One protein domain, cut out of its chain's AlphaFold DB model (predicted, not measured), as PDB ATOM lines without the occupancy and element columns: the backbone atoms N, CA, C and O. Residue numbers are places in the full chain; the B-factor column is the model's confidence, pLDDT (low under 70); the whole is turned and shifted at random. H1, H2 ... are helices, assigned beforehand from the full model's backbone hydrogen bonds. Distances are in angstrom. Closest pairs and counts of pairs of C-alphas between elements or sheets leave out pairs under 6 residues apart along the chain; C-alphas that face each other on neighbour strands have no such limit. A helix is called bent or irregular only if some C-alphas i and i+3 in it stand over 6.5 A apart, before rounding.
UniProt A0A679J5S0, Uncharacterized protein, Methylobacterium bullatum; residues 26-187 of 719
ATOM      1  N   GLY A  26      29.916 -10.034 119.424       46.22
ATOM      2  CA  GLY A  26      30.747  -9.178 120.281       46.22
ATOM      3  C   GLY A  26      30.204  -7.756 120.478       46.22
ATOM      4  O   GLY A  26      30.699  -7.038 121.346       46.22
ATOM      5  N   ARG A  27      29.174  -7.351 119.721       48.31
ATOM      6  CA  ARG A  27      28.567  -6.011 119.794       48.31
ATOM      7  C   ARG A  27      27.780  -5.749 121.078       48.31
ATOM      8  O   ARG A  27      27.730  -4.604 121.525       48.31
ATOM      9  N   ASP A  28      27.237  -6.784 121.718       48.91
ATOM     10  CA  ASP A  28      26.519  -6.630 122.994       48.91
ATOM     11  C   ASP A  28      27.463  -6.210 124.134       48.91
ATOM     12  O   ASP A  28      27.081  -5.460 125.037       48.91
ATOM     13  N   TYR A  29      28.734  -6.623 124.057       51.00
ATOM     14  CA  TYR A  29      29.757  -6.276 125.043       51.00
ATOM     15  C   TYR A  29      30.191  -4.805 124.937       51.00
ATOM     16  O   TYR A  29      30.352  -4.130 125.956       51.00
ATOM     17  N   GLU A  30      30.332  -4.284 123.713       50.50
ATOM     18  CA  GLU A  30      30.653  -2.872 123.463       50.50
ATOM     19  C   GLU A  30      29.535  -1.945 123.965       50.50
ATOM     20  O   GLU A  30      29.810  -0.924 124.599       50.50
ATOM     21  N   ALA A  31      28.269  -2.327 123.763       49.06
ATOM     22  CA  ALA A  31      27.111  -1.560 124.223       49.06
ATOM     23  C   ALA A  31      27.001  -1.508 125.761       49.06
ATOM     24  O   ALA A  31      26.734  -0.446 126.330       49.06
ATOM     25  N   GLU A  32      27.255  -2.623 126.457       50.00
ATOM     26  CA  GLU A  32      27.240  -2.674 127.926       50.00
ATOM     27  C   GLU A  32      28.415  -1.887 128.543       50.00
ATOM     28  O   GLU A  32      28.247  -1.187 129.547       50.00
ATOM     29  N   ALA A  33      29.602  -1.954 127.926       50.75
ATOM     30  CA  ALA A  33      30.790  -1.215 128.352       50.75
ATOM     31  C   ALA A  33      30.621   0.308 128.184       50.75
ATOM     32  O   ALA A  33      30.903   1.068 129.115       50.75
ATOM     33  N   LEU A  34      30.080   0.754 127.043       50.12
ATOM     34  CA  LEU A  34      29.756   2.163 126.789       50.12
ATOM     35  C   LEU A  34      28.651   2.678 127.726       50.12
ATOM     36  O   LEU A  34      28.737   3.806 128.215       50.12
ATOM     37  N   GLY A  35      27.657   1.844 128.051       53.78
ATOM     38  CA  GLY A  35      26.616   2.168 129.033       53.78
ATOM     39  C   GLY A  35      27.163   2.357 130.455       53.78
ATOM     40  O   GLY A  35      26.787   3.307 131.147       53.78
ATOM     41  N   LYS A  36      28.106   1.508 130.888       52.34
ATOM     42  CA  LYS A  36      28.795   1.655 132.186       52.34
ATOM     43  C   LYS A  36      29.669   2.910 132.235       52.34
ATOM     44  O   LYS A  36      29.651   3.616 133.241       52.34
ATOM     45  N   MET A  37      30.366   3.230 131.144       47.88
ATOM     46  CA  MET A  37      31.182   4.442 131.017       47.88
ATOM     47  C   MET A  37      30.324   5.722 131.027       47.88
ATOM     48  O   MET A  37      30.663   6.681 131.722       47.88
ATOM     49  N   GLY A  38      29.175   5.719 130.340       50.25
ATOM     50  CA  GLY A  38      28.204   6.819 130.355       50.25
ATOM     51  C   GLY A  38      27.602   7.072 131.742       50.25
ATOM     52  O   GLY A  38      27.530   8.219 132.184       50.25
ATOM     53  N   ASN A  39      27.261   6.009 132.475       48.50
ATOM     54  CA  ASN A  39      26.766   6.115 133.851       48.50
ATOM     55  C   ASN A  39      27.855   6.587 134.834       48.50
ATOM     56  O   ASN A  39      27.575   7.399 135.716       48.50
ATOM     57  N   ALA A  40      29.107   6.143 134.675       50.69
ATOM     58  CA  ALA A  40      30.229   6.590 135.504       50.69
ATOM     59  C   ALA A  40      30.565   8.082 135.291       50.69
ATOM     60  O   ALA A  40      30.768   8.813 136.261       50.69
ATOM     61  N   LEU A  41      30.552   8.559 134.040       47.22
ATOM     62  CA  LEU A  41      30.770   9.971 133.697       47.22
ATOM     63  C   LEU A  41      29.604  10.872 134.136       47.22
ATOM     64  O   LEU A  41      29.837  11.978 134.625       47.22
ATOM     65  N   SER A  42      28.360  10.393 134.023       44.72
ATOM     66  CA  SER A  42      27.172  11.110 134.504       44.72
ATOM     67  C   SER A  42      27.185  11.287 136.028       44.72
ATOM     68  O   SER A  42      26.871  12.371 136.520       44.72
ATOM     69  N   ASN A  43      27.643  10.274 136.771       45.25
ATOM     70  CA  ASN A  43      27.792  10.351 138.226       45.25
ATOM     71  C   ASN A  43      28.949  11.267 138.667       45.25
ATOM     72  O   ASN A  43      28.845  11.913 139.709       45.25
ATOM     73  N   ALA A  44      30.023  11.383 137.877       47.22
ATOM     74  CA  ALA A  44      31.136  12.296 138.159       47.22
ATOM     75  C   ALA A  44      30.771  13.782 137.953       47.22
ATOM     76  O   ALA A  44      31.329  14.650 138.621       47.22
ATOM     77  N   GLY A  45      29.815  14.088 137.066       42.94
ATOM     78  CA  GLY A  45      29.342  15.454 136.806       42.94
ATOM     79  C   GLY A  45      28.403  16.036 137.874       42.94
ATOM     80  O   GLY A  45      28.184  17.244 137.890       42.94
ATOM     81  N   ALA A  46      27.860  15.209 138.775       42.09
ATOM     82  CA  ALA A  46      26.887  15.632 139.788       42.09
ATOM     83  C   ALA A  46      27.501  15.996 141.160       42.09
ATOM     84  O   ALA A  46      26.791  16.483 142.038       42.09
ATOM     85  N   ALA A  47      28.808  15.802 141.358       41.00
ATOM     86  CA  ALA A  47      29.493  16.061 142.626       41.00
ATOM     87  C   ALA A  47      30.102  17.474 142.667       41.00
ATOM     88  O   ALA A  47      31.315  17.675 142.621       41.00
ATOM     89  N   GLY A  48      29.232  18.479 142.738       42.25
ATOM     90  CA  GLY A  48      29.592  19.826 143.161       42.25
ATOM     91  C   GLY A  48      28.894  20.146 144.480       42.25
ATOM     92  O   GLY A  48      27.677  20.300 144.483       42.25
ATOM     93  N   VAL A  49      29.683  20.342 145.551       39.84
ATOM     94  CA  VAL A  49      29.341  20.999 146.843       39.84
ATOM     95  C   VAL A  49      29.001  20.078 148.051       39.84
ATOM     96  O   VAL A  49      27.827  19.926 148.387       39.84
ATOM     97  N   ARG A  50      30.016  19.600 148.824       36.00
ATOM     98  CA  ARG A  50      30.235  19.877 150.287       36.00
ATOM     99  C   ARG A  50      31.400  19.101 150.980       36.00
ATOM    100  O   ARG A  50      31.958  18.149 150.467       36.00
ATOM    101  N   TYR A  51      31.788  19.615 152.156       37.28
ATOM    102  CA  TYR A  51      33.076  19.605 152.892       37.28
ATOM    103  C   TYR A  51      33.679  18.267 153.441       37.28
ATOM    104  O   TYR A  51      33.024  17.472 154.115       37.28
ATOM    105  N   VAL A  52      35.003  18.129 153.255       46.88
ATOM    106  CA  VAL A  52      36.126  17.527 154.044       46.88
ATOM    107  C   VAL A  52      36.024  16.132 154.715       46.88
ATOM    108  O   VAL A  52      37.035  15.438 154.725       46.88
ATOM    109  N   LYS A  53      34.875  15.624 155.185       46.25
ATOM    110  CA  LYS A  53      34.709  14.165 155.471       46.25
ATOM    111  C   LYS A  53      33.938  13.437 154.368       46.25
ATOM    112  O   LYS A  53      34.154  12.248 154.158       46.25
ATOM    113  N   GLN A  54      33.118  14.169 153.612       49.78
ATOM    114  CA  GLN A  54      32.664  13.742 152.286       49.78
ATOM    115  C   GLN A  54      33.799  13.814 151.261       49.78
ATOM    116  O   GLN A  54      33.842  12.959 150.395       49.78
ATOM    117  N   GLY A  55      34.766  14.730 151.424       53.22
ATOM    118  CA  GLY A  55      35.914  14.883 150.520       53.22
ATOM    119  C   GLY A  55      36.669  13.577 150.272       53.22
ATOM    120  O   GLY A  55      36.728  13.138 149.143       53.22
ATOM    121  N   GLN A  56      37.120  12.865 151.311       55.53
ATOM    122  CA  GLN A  56      37.863  11.606 151.115       55.53
ATOM    123  C   GLN A  56      37.020  10.475 150.496       55.53
ATOM    124  O   GLN A  56      37.545   9.661 149.741       55.53
ATOM    125  N   ALA A  57      35.718  10.411 150.803       59.72
ATOM    126  CA  ALA A  57      34.816   9.402 150.245       59.72
ATOM    127  C   ALA A  57      34.384   9.735 148.805       59.72
ATOM    128  O   ALA A  57      34.210   8.829 147.995       59.72
ATOM    129  N   GLU A  58      34.216  11.016 148.473       63.31
ATOM    130  CA  GLU A  58      33.943  11.485 147.112       63.31
ATOM    131  C   GLU A  58      35.202  11.470 146.242       63.31
ATOM    132  O   GLU A  58      35.114  11.076 145.084       63.31
ATOM    133  N   ASP A  59      36.377  11.757 146.806       70.19
ATOM    134  CA  ASP A  59      37.679  11.604 146.154       70.19
ATOM    135  C   ASP A  59      37.957  10.128 145.841       70.19
ATOM    136  O   ASP A  59      38.410   9.812 144.741       70.19
ATOM    137  N   LEU A  60      37.630   9.206 146.761       77.00
ATOM    138  CA  LEU A  60      37.730   7.765 146.516       77.00
ATOM    139  C   LEU A  60      36.734   7.303 145.446       77.00
ATOM    140  O   LEU A  60      37.129   6.578 144.541       77.00
ATOM    141  N   LYS A  61      35.473   7.753 145.488       79.00
ATOM    142  CA  LYS A  61      34.481   7.450 144.437       79.00
ATOM    143  C   LYS A  61      34.902   7.992 143.072       79.00
ATOM    144  O   LYS A  61      34.725   7.317 142.063       79.00
ATOM    145  N   LEU A  62      35.468   9.196 143.032       79.19
ATOM    146  CA  LEU A  62      36.002   9.793 141.813       79.19
ATOM    147  C   LEU A  62      37.232   9.024 141.311       79.19
ATOM    148  O   LEU A  62      37.387   8.850 140.104       79.19
ATOM    149  N   ALA A  63      38.094   8.547 142.212       81.88
ATOM    150  CA  ALA A  63      39.234   7.700 141.873       81.88
ATOM    151  C   ALA A  63      38.786   6.323 141.346       81.88
ATOM    152  O   ALA A  63      39.285   5.895 140.309       81.88
ATOM    153  N   GLU A  64      37.801   5.677 141.979       83.81
ATOM    154  CA  GLU A  64      37.174   4.432 141.507       83.81
ATOM    155  C   GLU A  64      36.538   4.617 140.124       83.81
ATOM    156  O   GLU A  64      36.802   3.824 139.226       83.81
ATOM    157  N   ALA A  65      35.793   5.707 139.901       81.62
ATOM    158  CA  ALA A  65      35.188   6.005 138.602       81.62
ATOM    159  C   ALA A  65      36.237   6.239 137.499       81.62
ATOM    160  O   ALA A  65      36.051   5.815 136.357       81.62
ATOM    161  N   LYS A  66      37.360   6.894 137.827       84.19
ATOM    162  CA  LYS A  66      38.492   7.063 136.901       84.19
ATOM    163  C   LYS A  66      39.191   5.735 136.610       84.19
ATOM    164  O   LYS A  66      39.526   5.484 135.454       84.19
ATOM    165  N   ALA A  67      39.385   4.888 137.623       86.88
ATOM    166  CA  ALA A  67      39.960   3.554 137.465       86.88
ATOM    167  C   ALA A  67      39.050   2.646 136.619       86.88
ATOM    168  O   ALA A  67      39.541   1.976 135.712       86.88
ATOM    169  N   ASP A  68      37.731   2.688 136.836       85.31
ATOM    170  CA  ASP A  68      36.732   1.999 136.012       85.31
ATOM    171  C   ASP A  68      36.786   2.474 134.561       85.31
ATOM    172  O   ASP A  68      36.901   1.654 133.652       85.31
ATOM    173  N   ALA A  69      36.764   3.790 134.325       83.44
ATOM    174  CA  ALA A  69      36.835   4.343 132.977       83.44
ATOM    175  C   ALA A  69      38.136   3.936 132.263       83.44
ATOM    176  O   ALA A  69      38.097   3.530 131.100       83.44
ATOM    177  N   ALA A  70      39.277   3.991 132.957       87.56
ATOM    178  CA  ALA A  70      40.569   3.582 132.411       87.56
ATOM    179  C   ALA A  70      40.609   2.080 132.083       87.56
ATOM    180  O   ALA A  70      41.011   1.700 130.978       87.56
ATOM    181  N   PHE A  71      40.154   1.228 133.008       92.38
ATOM    182  CA  PHE A  71      40.119  -0.220 132.814       92.38
ATOM    183  C   PHE A  71      39.158  -0.620 131.698       92.38
ATOM    184  O   PHE A  71      39.567  -1.321 130.778       92.38
ATOM    185  N   VAL A  72      37.910  -0.144 131.727       86.94
ATOM    186  CA  VAL A  72      36.887  -0.476 130.724       86.94
ATOM    187  C   VAL A  72      37.309  -0.016 129.332       86.94
ATOM    188  O   VAL A  72      37.156  -0.779 128.377       86.94
ATOM    189  N   THR A  73      37.897   1.178 129.205       86.62
ATOM    190  CA  THR A  73      38.389   1.681 127.912       86.62
ATOM    191  C   THR A  73      39.476   0.766 127.352       86.62
ATOM    192  O   THR A  73      39.401   0.345 126.197       86.62
ATOM    193  N   ARG A  74      40.478   0.402 128.167       91.94
ATOM    194  CA  ARG A  74      41.571  -0.459 127.698       91.94
ATOM    195  C   ARG A  74      41.119  -1.901 127.473       91.94
ATOM    196  O   ARG A  74      41.531  -2.503 126.489       91.94
ATOM    197  N   HIS A  75      40.271  -2.446 128.342       91.81
ATOM    198  CA  HIS A  75      39.733  -3.803 128.224       91.81
ATOM    199  C   HIS A  75      38.884  -3.967 126.966       91.81
ATOM    200  O   HIS A  75      39.067  -4.934 126.234       91.81
ATOM    201  N   THR A  76      38.033  -2.985 126.660       86.44
ATOM    202  CA  THR A  76      37.251  -2.961 125.415       86.44
ATOM    203  C   THR A  76      38.164  -2.953 124.189       86.44
ATOM    204  O   THR A  76      37.948  -3.735 123.267       86.44
ATOM    205  N   ALA A  77      39.229  -2.140 124.195       88.25
ATOM    206  CA  ALA A  77      40.213  -2.140 123.112       88.25
ATOM    207  C   ALA A  77      40.903  -3.507 122.959       88.25
ATOM    208  O   ALA A  77      40.977  -4.024 121.849       88.25
ATOM    209  N   ILE A  78      41.325  -4.131 124.066       89.81
ATOM    210  CA  ILE A  78      41.931  -5.473 124.061       89.81
ATOM    211  C   ILE A  78      40.959  -6.503 123.472       89.81
ATOM    212  O   ILE A  78      41.353  -7.270 122.603       89.81
ATOM    213  N   VAL A  79      39.690  -6.519 123.893       86.00
ATOM    214  CA  VAL A  79      38.676  -7.440 123.342       86.00
ATOM    215  C   VAL A  79      38.474  -7.209 121.838       86.00
ATOM    216  O   VAL A  79      38.403  -8.177 121.084       86.00
ATOM    217  N   SER A  80      38.435  -5.950 121.393       83.75
ATOM    218  CA  SER A  80      38.283  -5.587 119.977       83.75
ATOM    219  C   SER A  80      39.484  -6.031 119.123       83.75
ATOM    220  O   SER A  80      39.308  -6.611 118.051       83.75
ATOM    221  N   GLU A  81      40.714  -5.858 119.630       86.88
ATOM    222  CA  GLU A  81      41.959  -6.300 118.978       86.88
ATOM    223  C   GLU A  81      41.967  -7.824 118.705       86.88
ATOM    224  O   GLU A  81      42.520  -8.277 117.700       86.88
ATOM    225  N   GLN A  82      41.299  -8.621 119.548       84.94
ATOM    226  CA  GLN A  82      41.206 -10.080 119.404       84.94
ATOM    227  C   GLN A  82      40.196 -10.550 118.341       84.94
ATOM    228  O   GLN A  82      40.156 -11.740 118.031       84.94
ATOM    229  N   GLY A  83      39.396  -9.656 117.750       73.81
ATOM    230  CA  GLY A  83      38.321 -10.037 116.822       73.81
ATOM    231  C   GLY A  83      38.789 -10.785 115.564       73.81
ATOM    232  O   GLY A  83      38.086 -11.666 115.077       73.81
ATOM    233  N   ASN A  84      39.989 -10.478 115.057       70.94
ATOM    234  CA  ASN A  84      40.531 -11.083 113.829       70.94
ATOM    235  C   ASN A  84      41.528 -12.222 114.091       70.94
ATOM    236  O   ASN A  84      41.667 -13.141 113.280       70.94
ATOM    237  N   ALA A  85      42.255 -12.159 115.207       82.94
ATOM    238  CA  ALA A  85      43.290 -13.120 115.571       82.94
ATOM    239  C   ALA A  85      43.207 -13.432 117.074       82.94
ATOM    240  O   ALA A  85      44.064 -12.982 117.830       82.94
ATOM    241  N   PRO A  86      42.175 -14.180 117.504       87.94
ATOM    242  CA  PRO A  86      41.945 -14.440 118.917       87.94
ATOM    243  C   PRO A  86      43.060 -15.314 119.503       87.94
ATOM    244  O   PRO A  86      43.427 -16.338 118.921       87.94
ATOM    245  N   ASP A  87      43.578 -14.908 120.660       91.25
ATOM    246  CA  ASP A  87      44.584 -15.610 121.452       91.25
ATOM    247  C   ASP A  87      44.264 -15.443 122.949       91.25
ATOM    248  O   ASP A  87      44.434 -14.376 123.549       91.25
ATOM    249  N   ALA A  88      43.773 -16.520 123.570       88.06
ATOM    250  CA  ALA A  88      43.300 -16.497 124.954       88.06
ATOM    251  C   ALA A  88      44.406 -16.130 125.962       88.06
ATOM    252  O   ALA A  88      44.135 -15.501 126.989       88.06
ATOM    253  N   LYS A  89      45.664 -16.483 125.667       90.75
ATOM    254  CA  LYS A  89      46.815 -16.203 126.535       90.75
ATOM    255  C   LYS A  89      47.180 -14.719 126.501       90.75
ATOM    256  O   LYS A  89      47.388 -14.113 127.552       90.75
ATOM    257  N   THR A  90      47.210 -14.140 125.309       92.00
ATOM    258  CA  THR A  90      47.473 -12.721 125.054       92.00
ATOM    259  C   THR A  90      46.371 -11.868 125.663       92.00
ATOM    260  O   THR A  90      46.670 -10.916 126.382       92.00
ATOM    261  N   TYR A  91      45.106 -12.264 125.481       92.75
ATOM    262  CA  TYR A  91      43.969 -11.628 126.140       92.75
ATOM    263  C   TYR A  91      44.120 -11.613 127.668       92.75
ATOM    264  O   TYR A  91      43.977 -10.555 128.287       92.75
ATOM    265  N   ALA A  92      44.414 -12.767 128.282       91.25
ATOM    266  CA  ALA A  92      44.529 -12.885 129.734       91.25
ATOM    267  C   ALA A  92      45.667 -12.012 130.282       91.25
ATOM    268  O   ALA A  92      45.478 -11.297 131.265       91.25
ATOM    269  N   GLN A  93      46.821 -12.019 129.608       94.25
ATOM    270  CA  GLN A  93      47.968 -11.198 129.977       94.25
ATOM    271  C   GLN A  93      47.643  -9.700 129.885       94.25
ATOM    272  O   GLN A  93      47.751  -8.985 130.880       94.25
ATOM    273  N   GLN A  94      47.196  -9.228 128.719       94.25
ATOM    274  CA  GLN A  94      46.932  -7.805 128.487       94.25
ATOM    275  C   GLN A  94      45.794  -7.276 129.368       94.25
ATOM    276  O   GLN A  94      45.850  -6.145 129.851       94.25
ATOM    277  N   SER A  95      44.765  -8.092 129.615       93.00
ATOM    278  CA  SER A  95      43.643  -7.704 130.473       93.00
ATOM    279  C   SER A  95      44.051  -7.613 131.945       93.00
ATOM    280  O   SER A  95      43.599  -6.706 132.647       93.00
ATOM    281  N   GLN A  96      44.938  -8.500 132.410       93.94
ATOM    282  CA  GLN A  96      45.497  -8.429 133.761       93.94
ATOM    283  C   GLN A  96      46.437  -7.227 133.921       93.94
ATOM    284  O   GLN A  96      46.394  -6.544 134.944       93.94
ATOM    285  N   GLU A  97      47.255  -6.927 132.909       95.25
ATOM    286  CA  GLU A  97      48.097  -5.724 132.873       95.25
ATOM    287  C   GLU A  97      47.244  -4.446 132.929       95.25
ATOM    288  O   GLU A  97      47.528  -3.552 133.730       95.25
ATOM    289  N   ALA A  98      46.155  -4.382 132.155       94.50
ATOM    290  CA  ALA A  98      45.213  -3.262 132.176       94.50
ATOM    291  C   ALA A  98      44.521  -3.099 133.541       94.50
ATOM    292  O   ALA A  98      44.396  -1.978 134.037       94.50
ATOM    293  N   LEU A  99      44.116  -4.208 134.173       94.50
ATOM    294  CA  LEU A  99      43.534  -4.200 135.516       94.50
ATOM    295  C   LEU A  99      44.536  -3.678 136.556       94.50
ATOM    296  O   LEU A  99      44.199  -2.814 137.365       94.50
ATOM    297  N   ASN A 100      45.782  -4.157 136.505       94.00
ATOM    298  CA  ASN A 100      46.847  -3.737 137.415       94.00
ATOM    299  C   ASN A 100      47.181  -2.247 137.251       94.00
ATOM    300  O   ASN A 100      47.358  -1.544 138.251       94.00
ATOM    301  N   ALA A 101      47.231  -1.762 136.006       93.94
ATOM    302  CA  ALA A 101      47.480  -0.361 135.683       93.94
ATOM    303  C   ALA A 101      46.368   0.553 136.217       93.94
ATOM    304  O   ALA A 101      46.659   1.544 136.885       93.94
ATOM    305  N   ALA A 102      45.098   0.196 136.008       92.31
ATOM    306  CA  ALA A 102      43.968   0.954 136.542       92.31
ATOM    307  C   ALA A 102      43.936   0.934 138.082       92.31
ATOM    308  O   ALA A 102      43.818   1.985 138.712       92.31
ATOM    309  N   ALA A 103      44.156  -0.233 138.697       91.38
ATOM    310  CA  ALA A 103      44.203  -0.379 140.151       91.38
ATOM    311  C   ALA A 103      45.334   0.445 140.796       91.38
ATOM    312  O   ALA A 103      45.210   0.853 141.946       91.38
ATOM    313  N   SER A 104      46.436   0.701 140.075       90.94
ATOM    314  CA  SER A 104      47.566   1.507 140.568       90.94
ATOM    315  C   SER A 104      47.215   2.976 140.827       90.94
ATOM    316  O   SER A 104      47.927   3.650 141.566       90.94
ATOM    317  N   THR A 105      46.104   3.458 140.258       87.31
ATOM    318  CA  THR A 105      45.605   4.827 140.456       87.31
ATOM    319  C   THR A 105      44.788   4.990 141.745       87.31
ATOM    320  O   THR A 105      44.485   6.116 142.139       87.31
ATOM    321  N   LEU A 106      44.457   3.880 142.419       87.12
ATOM    322  CA  LEU A 106      43.709   3.855 143.675       87.12
ATOM    323  C   LEU A 106      44.651   3.825 144.894       87.12
ATOM    324  O   LEU A 106      45.717   3.200 144.834       87.12
ATOM    325  N   PRO A 107      44.260   4.438 146.030       83.25
ATOM    326  CA  PRO A 107      44.994   4.318 147.288       83.25
ATOM    327  C   PRO A 107      45.160   2.851 147.713       83.25
ATOM    328  O   PRO A 107      44.245   2.044 147.545       83.25
ATOM    329  N   GLN A 108      46.314   2.493 148.287       79.56
ATOM    330  CA  GLN A 108      46.527   1.132 148.790       79.56
ATOM    331  C   GLN A 108      45.636   0.836 150.004       79.56
ATOM    332  O   GLN A 108      45.529   1.662 150.910       79.56
ATOM    333  N   GLY A 109      45.026  -0.352 150.024       82.75
ATOM    334  CA  GLY A 109      44.150  -0.817 151.098       82.75
ATOM    335  C   GLY A 109      42.889  -1.510 150.575       82.75
ATOM    336  O   GLY A 109      42.730  -1.724 149.374       82.75
ATOM    337  N   GLU A 110      41.970  -1.804 151.494       80.94
ATOM    338  CA  GLU A 110      40.765  -2.619 151.267       80.94
ATOM    339  C   GLU A 110      39.892  -2.136 150.093       80.94
ATOM    340  O   GLU A 110      39.329  -2.944 149.359       80.94
ATOM    341  N   ALA A 111      39.821  -0.823 149.854       77.69
ATOM    342  CA  ALA A 111      39.048  -0.257 148.747       77.69
ATOM    343  C   ALA A 111      39.578  -0.681 147.364       77.69
ATOM    344  O   ALA A 111      38.793  -1.029 146.481       77.69
ATOM    345  N   ARG A 112      40.907  -0.719 147.176       87.12
ATOM    346  CA  ARG A 112      41.530  -1.191 145.930       87.12
ATOM    347  C   ARG A 112      41.276  -2.682 145.726       87.12
ATOM    348  O   ARG A 112      40.961  -3.089 144.610       87.12
ATOM    349  N   ASP A 113      41.373  -3.473 146.791       85.81
ATOM    350  CA  ASP A 113      41.167  -4.923 146.735       85.81
ATOM    351  C   ASP A 113      39.711  -5.266 146.385       85.81
ATOM    352  O   ASP A 113      39.453  -6.088 145.504       85.81
ATOM    353  N   LEU A 114      38.750  -4.566 146.999       83.19
ATOM    354  CA  LEU A 114      37.328  -4.682 146.671       83.19
ATOM    355  C   LEU A 114      37.031  -4.228 145.236       83.19
ATOM    356  O   LEU A 114      36.236  -4.871 144.549       83.19
ATOM    357  N   TRP A 115      37.663  -3.149 144.765       89.69
ATOM    358  CA  TRP A 115      37.508  -2.683 143.386       89.69
ATOM    359  C   TRP A 115      38.035  -3.712 142.377       89.69
ATOM    360  O   TRP A 115      37.310  -4.082 141.452       89.69
ATOM    361  N   VAL A 116      39.241  -4.253 142.590       88.81
ATOM    362  CA  VAL A 116      39.827  -5.321 141.758       88.81
ATOM    363  C   VAL A 116      38.919  -6.552 141.729       88.81
ATOM    364  O   VAL A 116      38.641  -7.088 140.654       88.81
ATOM    365  N   ALA A 117      38.395  -6.969 142.886       85.19
ATOM    366  CA  ALA A 117      37.495  -8.115 142.985       85.19
ATOM    367  C   ALA A 117      36.206  -7.936 142.158       85.19
ATOM    368  O   ALA A 117      35.734  -8.893 141.540       85.19
ATOM    369  N   ARG A 118      35.658  -6.714 142.068       87.00
ATOM    370  CA  ARG A 118      34.471  -6.422 141.236       87.00
ATOM    371  C   ARG A 118      34.732  -6.633 139.738       87.00
ATOM    372  O   ARG A 118      33.821  -7.052 139.017       87.00
ATOM    373  N   GLN A 119      35.966  -6.420 139.270       90.38
ATOM    374  CA  GLN A 119      36.328  -6.565 137.853       90.38
ATOM    375  C   GLN A 119      36.509  -8.021 137.400       90.38
ATOM    376  O   GLN A 119      36.517  -8.291 136.197       90.38
ATOM    377  N   ALA A 120      36.583  -8.980 138.331       86.06
ATOM    378  CA  ALA A 120      36.755 -10.399 138.014       86.06
ATOM    379  C   ALA A 120      35.667 -10.932 137.061       86.06
ATOM    380  O   ALA A 120      35.959 -11.697 136.143       86.06
ATOM    381  N   SER A 121      34.419 -10.474 137.216       81.00
ATOM    382  CA  SER A 121      33.314 -10.869 136.328       81.00
ATOM    383  C   SER A 121      33.482 -10.362 134.887       81.00
ATOM    384  O   SER A 121      33.097 -11.043 133.939       81.00
ATOM    385  N   THR A 122      34.077  -9.181 134.714       83.69
ATOM    386  CA  THR A 122      34.360  -8.560 133.411       83.69
ATOM    387  C   THR A 122      35.468  -9.320 132.682       83.69
ATOM    388  O   THR A 122      35.311  -9.662 131.511       83.69
ATOM    389  N   LEU A 123      36.539  -9.679 133.399       87.19
ATOM    390  CA  LEU A 123      37.607 -10.533 132.872       87.19
ATOM    391  C   LEU A 123      37.102 -11.932 132.496       87.19
ATOM    392  O   LEU A 123      37.438 -12.437 131.428       87.19
ATOM    393  N   ALA A 124      36.256 -12.543 133.331       83.56
ATOM    394  CA  ALA A 124      35.698 -13.867 133.055       83.56
ATOM    395  C   ALA A 124      34.808 -13.877 131.800       83.56
ATOM    396  O   ALA A 124      34.939 -14.771 130.963       83.56
ATOM    397  N   ARG A 125      33.937 -12.869 131.628       82.69
ATOM    398  CA  ARG A 125      33.086 -12.742 130.430       82.69
ATOM    399  C   ARG A 125      33.903 -12.527 129.160       82.69
ATOM    400  O   ARG A 125      33.658 -13.204 128.164       82.69
ATOM    401  N   GLY A 126      34.874 -11.613 129.186       83.81
ATOM    402  CA  GLY A 126      35.727 -11.389 128.021       83.81
ATOM    403  C   GLY A 126      36.602 -12.609 127.703       83.81
ATOM    404  O   GLY A 126      36.732 -12.962 126.538       83.81
ATOM    405  N   GLY A 127      37.105 -13.325 128.715       85.31
ATOM    406  CA  GLY A 127      37.846 -14.573 128.522       85.31
ATOM    407  C   GLY A 127      37.011 -15.660 127.848       85.31
ATOM    408  O   GLY A 127      37.477 -16.279 126.897       85.31
ATOM    409  N   ALA A 128      35.756 -15.839 128.273       83.12
ATOM    410  CA  ALA A 128      34.824 -16.768 127.632       83.12
ATOM    411  C   ALA A 128      34.509 -16.376 126.174       83.12
ATOM    412  O   ALA A 128      34.448 -17.243 125.305       83.12
ATOM    413  N   SER A 129      34.364 -15.076 125.894       82.62
ATOM    414  CA  SER A 129      34.183 -14.548 124.533       82.62
ATOM    415  C   SER A 129      35.374 -14.879 123.625       82.62
ATOM    416  O   SER A 129      35.197 -15.473 122.560       82.62
ATOM    417  N   ILE A 130      36.600 -14.564 124.064       86.12
ATOM    418  CA  ILE A 130      37.809 -14.842 123.276       86.12
ATOM    419  C   ILE A 130      38.002 -16.346 123.087       86.12
ATOM    420  O   ILE A 130      38.325 -16.778 121.983       86.12
ATOM    421  N   GLN A 131      37.741 -17.152 124.117       85.06
ATOM    422  CA  GLN A 131      37.794 -18.610 124.014       85.06
ATOM    423  C   GLN A 131      36.827 -19.143 122.942       85.06
ATOM    424  O   GLN A 131      37.232 -19.945 122.105       85.06
ATOM    425  N   GLY A 132      35.592 -18.631 122.885       83.44
ATOM    426  CA  GLY A 132      34.641 -18.985 121.826       83.44
ATOM    427  C   GLY A 132      35.108 -18.583 120.418       83.44
ATOM    428  O   GLY A 132      34.878 -19.315 119.454       83.44
ATOM    429  N   LEU A 133      35.811 -17.452 120.277       83.62
ATOM    430  CA  LEU A 133      36.413 -17.040 119.001       83.62
ATOM    431  C   LEU A 133      37.578 -17.953 118.581       83.62
ATOM    432  O   LEU A 133      37.696 -18.271 117.394       83.62
ATOM    433  N   VAL A 134      38.416 -18.392 119.528       85.31
ATOM    434  CA  VAL A 134      39.484 -19.377 119.275       85.31
ATOM    435  C   VAL A 134      38.878 -20.692 118.786       85.31
ATOM    436  O   VAL A 134      39.255 -21.177 117.719       85.31
ATOM    437  N   GLU A 135      37.884 -21.218 119.502       84.12
ATOM    438  CA  GLU A 135      37.201 -22.471 119.155       84.12
ATOM    439  C   GLU A 135      36.542 -22.402 117.772       84.12
ATOM    440  O   GLU A 135      36.667 -23.333 116.971       84.12
ATOM    441  N   LYS A 136      35.906 -21.271 117.438       84.25
ATOM    442  CA  LYS A 136      35.340 -21.040 116.104       84.25
ATOM    443  C   LYS A 136      36.417 -21.043 115.016       84.25
ATOM    444  O   LYS A 136      36.255 -21.720 114.006       84.25
ATOM    445  N   LYS A 137      37.523 -20.321 115.216       85.69
ATOM    446  CA  LYS A 137      38.632 -20.265 114.248       85.69
ATOM    447  C   LYS A 137      39.256 -21.642 114.017       85.69
ATOM    448  O   LYS A 137      39.590 -21.988 112.880       85.69
ATOM    449  N   GLU A 138      39.427 -22.426 115.077       85.69
ATOM    450  CA  GLU A 138      39.915 -23.802 114.987       85.69
ATOM    451  C   GLU A 138      38.929 -24.704 114.240       85.69
ATOM    452  O   GLU A 138      39.346 -25.486 113.381       85.69
ATOM    453  N   ALA A 139      37.627 -24.568 114.513       84.56
ATOM    454  CA  ALA A 139      36.587 -25.283 113.785       84.56
ATOM    455  C   ALA A 139      36.610 -24.937 112.289       84.56
ATOM    456  O   ALA A 139      36.739 -25.844 111.470       84.56
ATOM    457  N   ASP A 140      36.600 -23.653 111.926       86.12
ATOM    458  CA  ASP A 140      36.654 -23.189 110.533       86.12
ATOM    459  C   ASP A 140      37.915 -23.701 109.810       86.12
ATOM    460  O   ASP A 140      37.849 -24.179 108.674       86.12
ATOM    461  N   SER A 141      39.067 -23.670 110.487       87.69
ATOM    462  CA  SER A 141      40.336 -24.172 109.943       87.69
ATOM    463  C   SER A 141      40.302 -25.681 109.688       87.69
ATOM    464  O   SER A 141      40.811 -26.143 108.661       87.69
ATOM    465  N   ALA A 142      39.688 -26.446 110.597       87.75
ATOM    466  CA  ALA A 142      39.502 -27.884 110.443       87.75
ATOM    467  C   ALA A 142      38.554 -28.207 109.279       87.75
ATOM    468  O   ALA A 142      38.894 -29.036 108.440       87.75
ATOM    469  N   LEU A 143      37.416 -27.513 109.161       89.75
ATOM    470  CA  LEU A 143      36.479 -27.705 108.045       89.75
ATOM    471  C   LEU A 143      37.129 -27.371 106.694       89.75
ATOM    472  O   LEU A 143      36.979 -28.115 105.727       89.75
ATOM    473  N   ALA A 144      37.926 -26.300 106.634       89.88
ATOM    474  CA  ALA A 144      38.679 -25.947 105.434       89.88
ATOM    475  C   ALA A 144      39.723 -27.012 105.046       89.88
ATOM    476  O   ALA A 144      40.025 -27.164 103.863       89.88
ATOM    477  N   ALA A 145      40.289 -27.741 106.013       94.00
ATOM    478  CA  ALA A 145      41.194 -28.856 105.732       94.00
ATOM    479  C   ALA A 145      40.464 -30.025 105.065       94.00
ATOM    480  O   ALA A 145      40.941 -30.517 104.047       94.00
ATOM    481  N   ILE A 146      39.276 -30.379 105.559       93.06
ATOM    482  CA  ILE A 146      38.451 -31.443 104.970       93.06
ATOM    483  C   ILE A 146      38.104 -31.112 103.512       93.06
ATOM    484  O   ILE A 146      38.247 -31.953 102.632       93.06
ATOM    485  N   ILE A 147      37.739 -29.860 103.217       92.75
ATOM    486  CA  ILE A 147      37.447 -29.418 101.842       92.75
ATOM    487  C   ILE A 147      38.681 -29.539 100.926       92.75
ATOM    488  O   ILE A 147      38.558 -29.950  99.773       92.75
ATOM    489  N   ARG A 148      39.888 -29.226 101.420       95.12
ATOM    490  CA  ARG A 148      41.129 -29.428 100.644       95.12
ATOM    491  C   ARG A 148      41.402 -30.908 100.368       95.12
ATOM    492  O   ARG A 148      41.888 -31.250  99.285       95.12
ATOM    493  N   ASP A 149      41.079 -31.774 101.320       94.19
ATOM    494  CA  ASP A 149      41.206 -33.220 101.159       94.19
ATOM    495  C   ASP A 149      40.169 -33.760 100.159       94.19
ATOM    496  O   ASP A 149      40.516 -34.602  99.329       94.19
ATOM    497  N   GLU A 150      38.942 -33.218 100.136       92.75
ATOM    498  CA  GLU A 150      37.956 -33.502  99.080       92.75
ATOM    499  C   GLU A 150      38.496 -33.155  97.691       92.75
ATOM    500  O   GLU A 150      38.428 -33.973  96.772       92.75
ATOM    501  N   ASP A 151      39.044 -31.950  97.526       93.69
ATOM    502  CA  ASP A 151      39.597 -31.495  96.247       93.69
ATOM    503  C   ASP A 151      40.759 -32.379  95.790       93.69
ATOM    504  O   ASP A 151      40.882 -32.706  94.606       93.69
ATOM    505  N   THR A 152      41.602 -32.801  96.735       94.81
ATOM    506  CA  THR A 152      42.704 -33.730  96.473       94.81
ATOM    507  C   THR A 152      42.170 -35.090  96.032       94.81
ATOM    508  O   THR A 152      42.599 -35.608  95.001       94.81
ATOM    509  N   ALA A 153      41.176 -35.631  96.741       91.00
ATOM    510  CA  ALA A 153      40.534 -36.889  96.386       91.00
ATOM    511  C   ALA A 153      39.880 -36.833  94.996       91.00
ATOM    512  O   ALA A 153      40.029 -37.772  94.217       91.00
ATOM    513  N   LEU A 154      39.215 -35.729  94.638       92.81
ATOM    514  CA  LEU A 154      38.616 -35.548  93.311       92.81
ATOM    515  C   LEU A 154      39.663 -35.538  92.197       92.81
ATOM    516  O   LEU A 154      39.452 -36.171  91.165       92.81
ATOM    517  N   ARG A 155      40.810 -34.877  92.404       93.50
ATOM    518  CA  ARG A 155      41.924 -34.915  91.439       93.50
ATOM    519  C   ARG A 155      42.461 -36.331  91.259       93.50
ATOM    520  O   ARG A 155      42.725 -36.737  90.132       93.50
ATOM    521  N   THR A 156      42.590 -37.089  92.346       92.12
ATOM    522  CA  THR A 156      43.001 -38.494  92.267       92.12
ATOM    523  C   THR A 156      41.961 -39.332  91.529       92.12
ATOM    524  O   THR A 156      42.334 -40.093  90.648       92.12
ATOM    525  N   ILE A 157      40.667 -39.161  91.815       87.50
ATOM    526  CA  ILE A 157      39.571 -39.881  91.144       87.50
ATOM    527  C   ILE A 157      39.514 -39.555  89.647       87.50
ATOM    528  O   ILE A 157      39.311 -40.461  88.840       87.50
ATOM    529  N   ALA A 158      39.759 -38.301  89.257       88.56
ATOM    530  CA  ALA A 158      39.846 -37.904  87.853       88.56
ATOM    531  C   ALA A 158      40.932 -38.686  87.086       88.56
ATOM    532  O   ALA A 158      40.776 -38.946  85.895       88.56
ATOM    533  N   ALA A 159      41.996 -39.120  87.773       89.00
ATOM    534  CA  ALA A 159      43.052 -39.963  87.213       89.00
ATOM    535  C   ALA A 159      42.685 -41.462  87.126       89.00
ATOM    536  O   ALA A 159      43.518 -42.259  86.706       89.00
ATOM    537  N   ARG A 160      41.451 -41.845  87.489       84.69
ATOM    538  CA  ARG A 160      40.905 -43.215  87.422       84.69
ATOM    539  C   ARG A 160      41.757 -44.261  88.161       84.69
ATOM    540  O   ARG A 160      42.287 -45.179  87.535       84.69
ATOM    541  N   PRO A 161      41.890 -44.137  89.494       86.81
ATOM    542  CA  PRO A 161      42.600 -45.115  90.305       86.81
ATOM    543  C   PRO A 161      41.823 -46.440  90.340       86.81
ATOM    544  O   PRO A 161      40.663 -46.506  89.928       86.81
ATOM    545  N   ALA A 162      42.440 -47.495  90.872       83.75
ATOM    546  CA  ALA A 162      41.740 -48.754  91.098       83.75
ATOM    547  C   ALA A 162      40.528 -48.560  92.032       83.75
ATOM    548  O   ALA A 162      40.564 -47.739  92.955       83.75
ATOM    549  N   ASP A 163      39.471 -49.354  91.831       75.88
ATOM    550  CA  ASP A 163      38.222 -49.260  92.605       75.88
ATOM    551  C   ASP A 163      38.449 -49.354  94.123       75.88
ATOM    552  O   ASP A 163      37.755 -48.703  94.909       75.88
ATOM    553  N   GLU A 164      39.440 -50.142  94.548       79.25
ATOM    554  CA  GLU A 164      39.811 -50.286  95.956       79.25
ATOM    555  C   GLU A 164      40.378 -48.983  96.541       79.25
ATOM    556  O   GLU A 164      39.999 -48.574  97.641       79.25
ATOM    557  N   ASP A 165      41.244 -48.296  95.797       82.00
ATOM    558  CA  ASP A 165      41.863 -47.041  96.230       82.00
ATOM    559  C   ASP A 165      40.843 -45.903  96.243       82.00
ATOM    560  O   ASP A 165      40.786 -45.122  97.195       82.00
ATOM    561  N   LYS A 166      39.949 -45.873  95.248       82.69
ATOM    562  CA  LYS A 166      38.781 -44.987  95.252       82.69
ATOM    563  C   LYS A 166      37.929 -45.207  96.504       82.69
ATOM    564  O   LYS A 166      37.582 -44.245  97.185       82.69
ATOM    565  N   ALA A 167      37.605 -46.456  96.841       80.06
ATOM    566  CA  ALA A 167      36.795 -46.763  98.018       80.06
ATOM    567  C   ALA A 167      37.468 -46.307  99.326       80.06
ATOM    568  O   ALA A 167      36.794 -45.764 100.206       80.06
ATOM    569  N   LYS A 168      38.794 -46.466  99.441       85.50
ATOM    570  CA  LYS A 168      39.579 -45.960 100.580       85.50
ATOM    571  C   LYS A 168      39.505 -44.436 100.688       85.50
ATOM    572  O   LYS A 168      39.257 -43.931 101.781       85.50
ATOM    573  N   LEU A 169      39.650 -43.717  99.572       86.69
ATOM    574  CA  LEU A 169      39.556 -42.252  99.531       86.69
ATOM    575  C   LEU A 169      38.176 -41.753  99.974       86.69
ATOM    576  O   LEU A 169      38.085 -40.905 100.860       86.69
ATOM    577  N   LEU A 170      37.101 -42.320  99.416       85.38
ATOM    578  CA  LEU A 170      35.731 -41.934  99.773       85.38
ATOM    579  C   LEU A 170      35.440 -42.176 101.260       85.38
ATOM    580  O   LEU A 170      34.849 -41.325 101.924       85.38
ATOM    581  N   LYS A 171      35.893 -43.317 101.795       86.94
ATOM    582  CA  LYS A 171      35.751 -43.644 103.218       86.94
ATOM    583  C   LYS A 171      36.546 -42.685 104.106       86.94
ATOM    584  O   LYS A 171      36.036 -42.270 105.142       86.94
ATOM    585  N   SER A 172      37.767 -42.335 103.701       90.88
ATOM    586  CA  SER A 172      38.629 -41.396 104.427       90.88
ATOM    587  C   SER A 172      37.969 -40.026 104.560       90.88
ATOM    588  O   SER A 172      37.827 -39.522 105.669       90.88
ATOM    589  N   VAL A 173      37.506 -39.455 103.446       90.19
ATOM    590  CA  VAL A 173      36.829 -38.150 103.434       90.19
ATOM    591  C   VAL A 173      35.530 -38.193 104.245       90.19
ATOM    592  O   VAL A 173      35.273 -37.303 105.051       90.19
ATOM    593  N   GLY A 174      34.721 -39.248 104.095       87.50
ATOM    594  CA  GLY A 174      33.492 -39.412 104.879       87.50
ATOM    595  C   GLY A 174      33.750 -39.428 106.389       87.50
ATOM    596  O   GLY A 174      33.082 -38.713 107.134       87.50
ATOM    597  N   ALA A 175      34.778 -40.162 106.827       91.56
ATOM    598  CA  ALA A 175      35.158 -40.245 108.234       91.56
ATOM    599  C   ALA A 175      35.624 -38.897 108.816       91.56
ATOM    600  O   ALA A 175      35.433 -38.651 110.004       91.56
ATOM    601  N   GLN A 176      36.211 -38.011 108.004       93.69
ATOM    602  CA  GLN A 176      36.591 -36.668 108.450       93.69
ATOM    603  C   GLN A 176      35.364 -35.801 108.771       93.69
ATOM    604  O   GLN A 176      35.354 -35.110 109.791       93.69
ATOM    605  N   TRP A 177      34.310 -35.873 107.951       91.19
ATOM    606  CA  TRP A 177      33.043 -35.185 108.226       91.19
ATOM    607  C   TRP A 177      32.335 -35.750 109.461       91.19
ATOM    608  O   TRP A 177      31.834 -34.979 110.282       91.19
ATOM    609  N   ASP A 178      32.356 -37.073 109.641       90.50
ATOM    610  CA  ASP A 178      31.812 -37.723 110.841       90.50
ATOM    611  C   ASP A 178      32.587 -37.304 112.102       90.50
ATOM    612  O   ASP A 178      31.992 -36.984 113.131       90.50
ATOM    613  N   ALA A 179      33.919 -37.217 112.019       92.25
ATOM    614  CA  ALA A 179      34.760 -36.736 113.111       92.25
ATOM    615  C   ALA A 179      34.518 -35.250 113.436       92.25
ATOM    616  O   ALA A 179      34.557 -34.859 114.604       92.25
ATOM    617  N   ALA A 180      34.242 -34.413 112.430       90.25
ATOM    618  CA  ALA A 180      33.875 -33.014 112.641       90.25
ATOM    619  C   ALA A 180      32.527 -32.876 113.372       90.25
ATOM    620  O   ALA A 180      32.411 -32.030 114.263       90.25
ATOM    621  N   ALA A 181      31.548 -33.727 113.047       88.75
ATOM    622  CA  ALA A 181      30.273 -33.788 113.759       88.75
ATOM    623  C   ALA A 181      30.436 -34.295 115.199       88.75
ATOM    624  O   ALA A 181      29.947 -33.662 116.132       88.75
ATOM    625  N   ALA A 182      31.197 -35.375 115.402       89.50
ATOM    626  CA  ALA A 182      31.475 -35.924 116.732       89.50
ATOM    627  C   ALA A 182      32.208 -34.925 117.647       89.50
ATOM    628  O   ALA A 182      31.998 -34.917 118.859       89.50
ATOM    629  N   ALA A 183      33.038 -34.050 117.072       87.94
ATOM    630  CA  ALA A 183      33.709 -32.964 117.783       87.94
ATOM    631  C   ALA A 183      32.811 -31.736 118.047       87.94
ATOM    632  O   ALA A 183      33.300 -30.733 118.559       87.94
ATOM    633  N   GLY A 184      31.529 -31.771 117.662       85.19
ATOM    634  CA  GLY A 184      30.580 -30.671 117.855       85.19
ATOM    635  C   GLY A 184      30.838 -29.441 116.977       85.19
ATOM    636  O   GLY A 184      30.238 -28.395 117.211       85.19
ATOM    637  N   ARG A 185      31.715 -29.545 115.966       87.50
ATOM    638  CA  ARG A 185      32.038 -28.431 115.052       87.50
ATOM    639  C   ARG A 185      30.915 -28.166 114.052       87.50
ATOM    640  O   ARG A 185      30.722 -27.037 113.620       87.50
ATOM    641  N   ILE A 186      30.195 -29.222 113.684       84.88
ATOM    642  CA  ILE A 186      29.014 -29.203 112.820       84.88
ATOM    643  C   ILE A 186      27.971 -30.177 113.367       84.88
ATOM    644  O   ILE A 186      28.278 -31.042 114.182       84.88
ATOM    645  N   THR A 187      26.735 -30.055 112.899       84.81
ATOM    646  CA  THR A 187      25.684 -31.042 113.182       84.81
ATOM    647  C   THR A 187      25.848 -32.292 112.312       84.81
ATOM    648  O   THR A 187      26.403 -32.230 111.212       84.81
TER     649      THR A 187
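Overview. This is residues 26 to 187 of the 719 residues of an uncharacterized protein of Methylobacterium bullatum (UniProt A0A679J5S0). Look for a long rod of lengthwise helices: H1, H2, H3 and H4a, the first arm of bent H4, gather towards one end, and the long arm H4b runs from there to the other end, where H5 folds back along it as a hairpin. H2, H3 and H4b make an up-and-down bundle, each running against the one before, and H1 packs on H2. The printed part has 162 residues with five named helices, H1 to H5 in chain order, and no named strand; the class is all helix. The whole is extended, with a radius of gyration of the C-alphas of 25.9 A and spans of 92 by 26 by 21 A.

Arrangement. Start at H1, residues 27 to 44, which touches H2, residues 53 to 81, as a hairpin; the closest C-alphas, of Ala 40 and Ala 65, are 5.9 A apart. With residues 67 to 79 alone, H2 touches H3, residues 88 to 103, opposite ways at a shallow tilt of 20 degrees; the closest C-alphas, of Ala 67 and Ala 102, are 4.9 A apart. H4, residues 110 to 158, was assigned as one helix by its hydrogen bonds but is bent, C-alphas 118 and 121 being 6.7 A apart; its arms are H4a, residues 110 to 118, and H4b, residues 121 to 158. H3 touches H4a with residues 99 to 103 alone, closest at the C-alphas of Ala 103 and Arg 112, 6.4 A. H4b, with residues 142 to 157 alone, touches H5, residues 163 to 182, closest at the C-alphas of Ala 153 and Leu 169, 6.3 A. Every O i to N i+4 pair is within hydrogen-bond range in H1, H3, H4a, H4b and H5; in H2, 24 of 25 are.

Along the chain. Find C-alpha 27 at (28.567, -6.011, 119.794), where H1 begins. H2 is 42.5 A long and H4b 55.9 A; H5 ends at C-alpha 182, (31.475, -35.924, 116.732).

Size, cuts and confidence. The C-alphas farthest apart, of Tyr 51 and Ala 162, are 92.6 A apart. The printed part has no cut, and no link is long. Residues 26 to 58 have pLDDT under 70.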